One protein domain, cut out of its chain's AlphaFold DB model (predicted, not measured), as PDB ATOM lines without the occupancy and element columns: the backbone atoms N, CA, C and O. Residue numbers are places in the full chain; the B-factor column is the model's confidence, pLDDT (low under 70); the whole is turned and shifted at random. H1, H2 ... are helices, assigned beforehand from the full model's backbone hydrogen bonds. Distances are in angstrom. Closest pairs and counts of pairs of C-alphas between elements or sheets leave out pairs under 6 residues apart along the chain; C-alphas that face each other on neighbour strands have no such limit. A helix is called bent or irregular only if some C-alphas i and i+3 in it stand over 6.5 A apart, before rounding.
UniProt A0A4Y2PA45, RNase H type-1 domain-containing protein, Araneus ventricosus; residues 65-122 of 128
ATOM      1  N   SER A  65       3.763  36.619   6.694       82.88
ATOM      2  CA  SER A  65       3.298  36.138   5.390       82.88
ATOM      3  C   SER A  65       1.840  36.504   5.104       82.88
ATOM      4  O   SER A  65       1.519  36.835   3.966       82.88
ATOM      5  N   CYS A  66       0.978  36.486   6.123       85.00
ATOM      6  CA  CYS A  66      -0.421  36.880   6.014       85.00
ATOM      7  C   CYS A  66      -0.533  38.378   5.724       85.00
ATOM      8  O   CYS A  66      -1.127  38.759   4.719       85.00
ATOM      9  N   VAL A  67       0.131  39.214   6.526       86.12
ATOM     10  CA  VAL A  67       0.146  40.673   6.324       86.12
ATOM     11  C   VAL A  67       0.715  41.021   4.947       86.12
ATOM     12  O   VAL A  67       0.103  41.769   4.191       86.12
ATOM     13  N   LYS A  68       1.841  40.405   4.564       85.69
ATOM     14  CA  LYS A  68       2.461  40.595   3.247       85.69
ATOM     15  C   LYS A  68       1.513  40.225   2.105       85.69
ATOM     16  O   LYS A  68       1.465  40.940   1.106       85.69
ATOM     17  N   ARG A  69       0.778  39.117   2.238       88.12
ATOM     18  CA  ARG A  69      -0.208  38.683   1.242       88.12
ATOM     19  C   ARG A  69      -1.335  39.702   1.112       88.12
ATOM     20  O   ARG A  69      -1.593  40.144   0.000       88.12
ATOM     21  N   VAL A  70      -1.926  40.124   2.231       89.69
ATOM     22  CA  VAL A  70      -3.014  41.115   2.251       89.69
ATOM     23  C   VAL A  70      -2.565  42.441   1.634       89.69
ATOM     24  O   VAL A  70      -3.255  42.979   0.773       89.69
ATOM     25  N   CYS A  71      -1.376  42.943   1.986       88.12
ATOM     26  CA  CYS A  71      -0.834  44.161   1.378       88.12
ATOM     27  C   CYS A  71      -0.615  44.009  -0.136       88.12
ATOM     28  O   CYS A  71      -0.925  44.929  -0.891       88.12
ATOM     29  N   LYS A  72      -0.099  42.856  -0.590       86.38
ATOM     30  CA  LYS A  72       0.095  42.582  -2.023       86.38
ATOM     31  C   LYS A  72      -1.244  42.549  -2.760       86.38
ATOM     32  O   LYS A  72      -1.351  43.153  -3.820       86.38
ATOM     33  N   GLU A  73      -2.249  41.872  -2.210       89.44
ATOM     34  CA  GLU A  73      -3.597  41.795  -2.787       89.44
ATOM     35  C   GLU A  73      -4.246  43.184  -2.878       89.44
ATOM     36  O   GLU A  73      -4.729  43.561  -3.945       89.44
ATOM     37  N   PHE A  74      -4.183  43.982  -1.806       89.88
ATOM     38  CA  PHE A  74      -4.715  45.346  -1.787       89.88
ATOM     39  C   PHE A  74      -4.065  46.234  -2.857       89.88
ATOM     40  O   PHE A  74      -4.762  46.820  -3.684       89.88
ATOM     41  N   LEU A  75      -2.728  46.274  -2.897       88.38
ATOM     42  CA  LEU A  75      -1.996  47.091  -3.865       88.38
ATOM     43  C   LEU A  75      -2.288  46.663  -5.310       88.38
ATOM     44  O   LEU A  75      -2.431  47.505  -6.194       88.38
ATOM     45  N   MET A  76      -2.403  45.356  -5.554       85.44
ATOM     46  CA  MET A  76      -2.742  44.821  -6.872       85.44
ATOM     47  C   MET A  76      -4.160  45.188  -7.301       85.44
ATOM     48  O   MET A  76      -4.381  45.443  -8.484       85.44
ATOM     49  N   ASN A  77      -5.116  45.223  -6.376       88.00
ATOM     50  CA  ASN A  77      -6.490  45.618  -6.679       88.00
ATOM     51  C   ASN A  77      -6.575  47.102  -7.045       88.00
ATOM     52  O   ASN A  77      -7.122  47.431  -8.101       88.00
ATOM     53  N   GLU A  78      -5.967  47.972  -6.237       87.75
ATOM     54  CA  GLU A  78      -5.887  49.413  -6.512       87.75
ATOM     55  C   GLU A  78      -5.228  49.682  -7.866       87.75
ATOM     56  O   GLU A  78      -5.762  50.394  -8.721       87.75
ATOM     57  N   TRP A  79      -4.094  49.031  -8.117       84.00
ATOM     58  CA  TRP A  79      -3.354  49.213  -9.356       84.00
ATOM     59  C   TRP A  79      -4.102  48.679 -10.582       84.00
ATOM     60  O   TRP A  79      -4.125  49.331 -11.624       84.00
ATOM     61  N   ASN A  80      -4.774  47.529 -10.472       84.69
ATOM     62  CA  ASN A  80      -5.622  47.022 -11.553       84.69
ATOM     63  C   ASN A  80      -6.812  47.944 -11.835       84.69
ATOM     64  O   ASN A  80      -7.186  48.102 -12.999       84.69
ATOM     65  N   SER A  81      -7.396  48.556 -10.803       86.56
ATOM     66  CA  SER A  81      -8.453  49.558 -10.963       86.56
ATOM     67  C   SER A  81      -7.932  50.775 -11.729       86.56
ATOM     68  O   SER A  81      -8.511  51.162 -12.748       86.56
ATOM     69  N   TYR A  82      -6.781  51.318 -11.322       83.81
ATOM     70  CA  TYR A  82      -6.127  52.422 -12.027       83.81
ATOM     71  C   TYR A  82      -5.799  52.061 -13.483       83.81
ATOM     72  O   TYR A  82      -6.133  52.808 -14.403       83.81
ATOM     73  N   TRP A  83      -5.199  50.888 -13.713       82.44
ATOM     74  CA  TRP A  83      -4.839  50.421 -15.050       82.44
ATOM     75  C   TRP A  83      -6.064  50.323 -15.953       82.44
ATOM     76  O   TRP A  83      -6.040  50.856 -17.059       82.44
ATOM     77  N   LYS A  84      -7.160  49.716 -15.483       82.81
ATOM     78  CA  LYS A  84      -8.411  49.607 -16.251       82.81
ATOM     79  C   LYS A  84      -8.987  50.977 -16.603       82.81
ATOM     80  O   LYS A  84      -9.294  51.202 -17.772       82.81
ATOM     81  N   ASN A  85      -9.044  51.889 -15.635       83.69
ATOM     82  CA  ASN A  85      -9.668  53.207 -15.789       83.69
ATOM     83  C   ASN A  85      -8.784  54.252 -16.496       83.69
ATOM     84  O   ASN A  85      -9.282  55.300 -16.895       83.69
ATOM     85  N   SER A  86      -7.488  53.987 -16.680       79.38
ATOM     86  CA  SER A  86      -6.592  54.908 -17.388       79.38
ATOM     87  C   SER A  86      -6.978  55.071 -18.866       79.38
ATOM     88  O   SER A  86      -7.215  54.093 -19.574       79.38
ATOM     89  N   THR A  87      -7.011  56.297 -19.378       79.06
ATOM     90  CA  THR A  87      -7.278  56.584 -20.802       79.06
ATOM     91  C   THR A  87      -6.036  56.422 -21.689       79.06
ATOM     92  O   THR A  87      -6.148  56.364 -22.913       79.06
ATOM     93  N   THR A  88      -4.857  56.280 -21.081       76.62
ATOM     94  CA  THR A  88      -3.559  56.180 -21.762       76.62
ATOM     95  C   THR A  88      -3.096  54.719 -21.850       76.62
ATOM     96  O   THR A  88      -3.426  53.891 -21.001       76.62
ATOM     97  N   GLY A  89      -2.313  54.370 -22.879       70.06
ATOM     98  CA  GLY A  89      -1.663  53.051 -22.969       70.06
ATOM     99  C   GLY A  89      -2.498  51.935 -23.610       70.06
ATOM    100  O   GLY A  89      -2.272  50.764 -23.318       70.06
ATOM    101  N   LYS A  90      -3.438  52.269 -24.508       76.06
ATOM    102  CA  LYS A  90      -4.333  51.319 -25.206       76.06
ATOM    103  C   LYS A  90      -3.607  50.102 -25.809       76.06
ATOM    104  O   LYS A  90      -4.004  48.974 -25.558       76.06
ATOM    105  N   ARG A  91      -2.486  50.328 -26.504       73.56
ATOM    106  CA  ARG A  91      -1.672  49.262 -27.122       73.56
ATOM    107  C   ARG A  91      -1.000  48.346 -26.091       73.56
ATOM    108  O   ARG A  91      -0.881  47.148 -26.299       73.56
ATOM    109  N   THR A  92      -0.604  48.896 -24.944       68.62
ATOM    110  CA  THR A  92      -0.029  48.124 -23.832       68.62
ATOM    111  C   THR A  92      -1.098  47.294 -23.120       68.62
ATOM    112  O   THR A  92      -0.808  46.188 -22.679       68.62
ATOM    113  N   LYS A  93      -2.344  47.780 -23.048       74.44
ATOM    114  CA  LYS A  93      -3.485  47.041 -22.477       74.44
ATOM    115  C   LYS A  93      -3.909  45.831 -23.309       74.44
ATOM    116  O   LYS A  93      -4.373  44.853 -22.738       74.44
ATOM    117  N   GLU A  94      -3.738  45.890 -24.629       73.62
ATOM    118  CA  GLU A  94      -3.991  44.753 -25.528       73.62
ATOM    119  C   GLU A  94      -3.019  43.594 -25.262       73.62
ATOM    120  O   GLU A  94      -3.406  42.431 -25.334       73.62
ATOM    121  N   ILE A  95      -1.772  43.910 -24.902       73.12
ATOM    122  CA  ILE A  95      -0.726  42.924 -24.597       73.12
ATOM    123  C   ILE A  95      -0.792  42.491 -23.122       73.12
ATOM    124  O   ILE A  95      -0.549  41.327 -22.804       73.12
ATOM    125  N   LEU A  96      -1.131  43.413 -22.213       71.75
ATOM    126  CA  LEU A  96      -1.202  43.175 -20.773       71.75
ATOM    127  C   LEU A  96      -2.534  43.687 -20.176       71.75
ATOM    128  O   LEU A  96      -2.616  44.817 -19.678       71.75
ATOM    129  N   PRO A  97      -3.598  42.864 -20.195       68.94
ATOM    130  CA  PRO A  97      -4.935  43.288 -19.768       68.94
ATOM    131  C   PRO A  97      -5.072  43.478 -18.249       68.94
ATOM    132  O   PRO A  97      -5.942  44.218 -17.792       68.94
ATOM    133  N   SER A  98      -4.204  42.848 -17.455       68.19
ATOM    134  CA  SER A  98      -4.123  43.038 -16.005       68.19
ATOM    135  C   SER A  98      -2.717  43.432 -15.609       68.19
ATOM    136  O   SER A  98      -1.741  42.859 -16.098       68.19
ATOM    137  N   ALA A  99      -2.606  44.354 -14.670       65.25
ATOM    138  CA  ALA A  99      -1.321  44.738 -14.164       65.25
ATOM    139  C   ALA A  99      -0.750  43.649 -13.246       65.25
ATOM    140  O   ALA A  99      -1.353  43.271 -12.241       65.25
ATOM    141  N   ASN A 100       0.427  43.145 -13.612       68.62
ATOM    142  CA  ASN A 100       1.168  42.160 -12.840       68.62
ATOM    143  C   ASN A 100       2.470  42.782 -12.329       68.62
ATOM    144  O   ASN A 100       3.327  43.150 -13.129       68.62
ATOM    145  N   LEU A 101       2.623  42.880 -11.004       63.53
ATOM    146  CA  LEU A 101       3.824  43.418 -10.353       63.53
ATOM    147  C   LEU A 101       5.117  42.704 -10.784       63.53
ATOM    148  O   LEU A 101       6.130  43.376 -10.962       63.53
ATOM    149  N   ASP A 102       5.086  41.387 -11.013       62.97
ATOM    150  CA  ASP A 102       6.279  40.632 -11.424       62.97
ATOM    151  C   ASP A 102       6.673  40.960 -12.874       62.97
ATOM    152  O   ASP A 102       7.855  41.105 -13.180       62.97
ATOM    153  N   LEU A 103       5.688  41.173 -13.756       58.44
ATOM    154  CA  LEU A 103       5.933  41.592 -15.140       58.44
ATOM    155  C   LEU A 103       6.366  43.056 -15.218       58.44
ATOM    156  O   LEU A 103       7.201  43.388 -16.048       58.44
ATOM    157  N   ILE A 104       5.852  43.926 -14.345       54.50
ATOM    158  CA  ILE A 104       6.246  45.340 -14.294       54.50
ATOM    159  C   ILE A 104       7.680  45.484 -13.788       54.50
ATOM    160  O   ILE A 104       8.429  46.254 -14.375       54.50
ATOM    161  N   CYS A 105       8.090  44.726 -12.764       55.84
ATOM    162  CA  CYS A 105       9.489  44.696 -12.325       55.84
ATOM    163  C   CYS A 105      10.413  44.178 -13.436       55.84
ATOM    164  O   CYS A 105      11.488  44.726 -13.655       55.84
ATOM    165  N   HIS A 106       9.983  43.158 -14.184       54.28
ATOM    166  CA  HIS A 106      10.746  42.677 -15.331       54.28
ATOM    167  C   HIS A 106      10.829  43.729 -16.445       54.28
ATOM    168  O   HIS A 106      11.911  44.003 -16.950       54.28
ATOM    169  N   LEU A 107       9.712  44.355 -16.818       53.16
ATOM    170  CA  LEU A 107       9.659  45.349 -17.890       53.16
ATOM    171  C   LEU A 107      10.384  46.648 -17.527       53.16
ATOM    172  O   LEU A 107      11.029  47.220 -18.399       53.16
ATOM    173  N   SER A 108      10.324  47.098 -16.271       53.41
ATOM    174  CA  SER A 108      11.052  48.288 -15.819       53.41
ATOM    175  C   SER A 108      12.557  48.049 -15.835       53.41
ATOM    176  O   SER A 108      13.296  48.889 -16.342       53.41
ATOM    177  N   VAL A 109      13.014  46.874 -15.388       57.19
ATOM    178  CA  VAL A 109      14.422  46.474 -15.502       57.19
ATOM    179  C   VAL A 109      14.821  46.392 -16.978       57.19
ATOM    180  O   VAL A 109      15.788  47.033 -17.370       57.19
ATOM    181  N   TYR A 110      14.057  45.704 -17.829       52.53
ATOM    182  CA  TYR A 110      14.367  45.621 -19.262       52.53
ATOM    183  C   TYR A 110      14.409  47.000 -19.940       52.53
ATOM    184  O   TYR A 110      15.358  47.277 -20.671       52.53
ATOM    185  N   GLN A 111      13.456  47.896 -19.663       53.69
ATOM    186  CA  GLN A 111      13.463  49.262 -20.199       53.69
ATOM    187  C   GLN A 111      14.682  50.061 -19.725       53.69
ATOM    188  O   GLN A 111      15.337  50.700 -20.550       53.69
ATOM    189  N   SER A 112      15.050  49.982 -18.442       52.91
ATOM    190  CA  SER A 112      16.262  50.630 -17.921       52.91
ATOM    191  C   SER A 112      17.541  50.084 -18.565       52.91
ATOM    192  O   SER A 112      18.422  50.865 -18.917       52.91
ATOM    193  N   TRP A 113      17.632  48.770 -18.787       41.12
ATOM    194  CA  TRP A 113      18.768  48.143 -19.474       41.12
ATOM    195  C   TRP A 113      18.849  48.542 -20.954       41.12
ATOM    196  O   TRP A 113      19.943  48.810 -21.455       41.12
ATOM    197  N   THR A 114      17.709  48.641 -21.649       51.53
ATOM    198  CA  THR A 114      17.676  49.113 -23.044       51.53
ATOM    199  C   THR A 114      18.048  50.585 -23.161       51.53
ATOM    200  O   THR A 114      18.838  50.928 -24.034       51.53
ATOM    201  N   PHE A 115      17.564  51.442 -22.255       49.84
ATOM    202  CA  PHE A 115      17.952  52.852 -22.228       49.84
ATOM    203  C   PHE A 115      19.444  53.006 -21.938       49.84
ATOM    204  O   PHE A 115      20.122  53.722 -22.663       49.84
ATOM    205  N   SER A 116      19.978  52.268 -20.961       55.88
ATOM    206  CA  SER A 116      21.412  52.297 -20.661       55.88
ATOM    207  C   SER A 116      22.263  51.806 -21.838       55.88
ATOM    208  O   SER A 116      23.307  52.387 -22.104       55.88
ATOM    209  N   SER A 117      21.830  50.768 -22.562       52.06
ATOM    210  CA  SER A 117      22.584  50.230 -23.708       52.06
ATOM    211  C   SER A 117      22.527  51.152 -24.930       52.06
ATOM    212  O   SER A 117      23.536  51.332 -25.606       52.06
ATOM    213  N   ILE A 118      21.373  51.771 -25.201       54.81
ATOM    214  CA  ILE A 118      21.216  52.755 -26.282       54.81
ATOM    215  C   ILE A 118      22.027  54.019 -25.972       54.81
ATOM    216  O   ILE A 118      22.701  54.533 -26.857       54.81
ATOM    217  N   SER A 119      22.023  54.498 -24.723       53.88
ATOM    218  CA  SER A 119      22.833  55.655 -24.322       53.88
ATOM    219  C   SER A 119      24.335  55.416 -24.494       53.88
ATOM    220  O   SER A 119      25.024  56.314 -24.966       53.88
ATOM    221  N   VAL A 120      24.827  54.209 -24.186       53.88
ATOM    222  CA  VAL A 120      26.234  53.827 -24.419       53.88
ATOM    223  C   VAL A 120      26.560  53.808 -25.919       53.88
ATOM    224  O   VAL A 120      27.524  54.433 -26.339       53.88
ATOM    225  N   GLN A 121      25.710  53.192 -26.749       51.19
ATOM    226  CA  GLN A 121      25.912  53.141 -28.208       51.19
ATOM    227  C   GLN A 121      25.888  54.529 -28.877       51.19
ATOM    228  O   GLN A 121      26.592  54.745 -29.859       51.19
ATOM    229  N   VAL A 122      25.084  55.469 -28.367       49.06
ATOM    230  CA  VAL A 122      25.019  56.849 -28.886       49.06
ATOM    231  C   VAL A 122      26.258  57.662 -28.487       49.06
ATOM    232  O   VAL A 122      26.732  58.462 -29.286       49.06
TER     233      VAL A 122
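AT A GLANCE: This is residues 65 to 122 of the 128 residues of the protein "RNase H type-1 domain-containing protein" of Araneus ventricosus (UniProt A0A4Y2PA45). Two long helices make a loose, skewed T: H3 begins beside the middle of H1, near Met 76, and runs away from it, sticking out with residues 102 to 122. The short helix H2 sits off to the side of the last residues of H1, in the loop by which the backbone folds back from the end of H1 to the start of H3, and the three helices make no shared packed core. The printed part has 58 residues with three named helices, in the order H1, H2, H3 along the chain, and no named strand; the class is all helix. The whole is loose, with a radius of gyration of the C-alphas of 14.8 A, and it spans 46 by 31 by 14 A along its three main axes, an outline that is only just flat.

HOW THE PARTS SIT: The longest helix by residues is H3, residues 101 to 122, and it touches no helix. Its nearest approach to H1, residues 65 to 85, is at Leu 101: H1 and H3 are close but not clearly touching, with 1 pair of C-alphas within 8 A, those of Met 76 and Leu 101, 7.6 A apart. Their lines stand at a steep tilt of 66 degrees, and the two helices run the same way. Their centres are 24.3 A apart. H2, residues 90 to 95, follows H1 after a tight link of 4 residues, yet H1 and H2 are only just apart, with their closest C-alphas 8.3 A from each other. H2 and H3 are apart, though a tight link of 5 residues joins them. In H1 and H3 every pair of O i and N i+4 is within hydrogen-bond range. In H2 1 of 2 such pairs is within hydrogen-bond range, and 2 of its 3 pairs of O i and N i+3 are.

IN THESE COORDINATES: H3 has 22 residues, from Leu 101, with its C-alpha at (3.824, 43.418, -10.353), to Val 122, with its C-alpha at (25.019, 56.849, -28.886), a length of 31.2 A from first to last C-alpha. H1 has 21 residues and runs from Ser 65, with its C-alpha at (3.298, 36.138, 5.390), to Asn 85, a length of 30.1 A. The C-alpha of Met 76, the residue of H1 nearest to H3, is at (-2.742, 44.821, -6.872). H2 has 6 residues, from Lys 90 to Ile 95, and is 9.2 A long from first to last C-alpha. None of the helices is bent.

THE WHOLE: The printed part runs from residue 65 to residue 122 with no cut, within a full chain of 128 residues. The two C-alphas farthest apart are those of Cys 66 and Val 122, at 47.6 A. The first and last printed C-alphas, those of Ser 65 and Val 122, are 45.6 A apart. Three stretches stand free: residues 65 to 71, which belong to H1; residues 85 to 92, of which 90 to 92 belong to H2; and residues 102 to 122, which belong to H3. Both links, H1 to H2 and H2 to H3, are tight, and no link is long. The mean pLDDT of the printed part is 70.4. It is under 70, low confidence, at residue 92 and at residues 97 to 122, 27 residues in sum. The mean pLDDT is 86 for H1, 73 for H2 and 54 for H3.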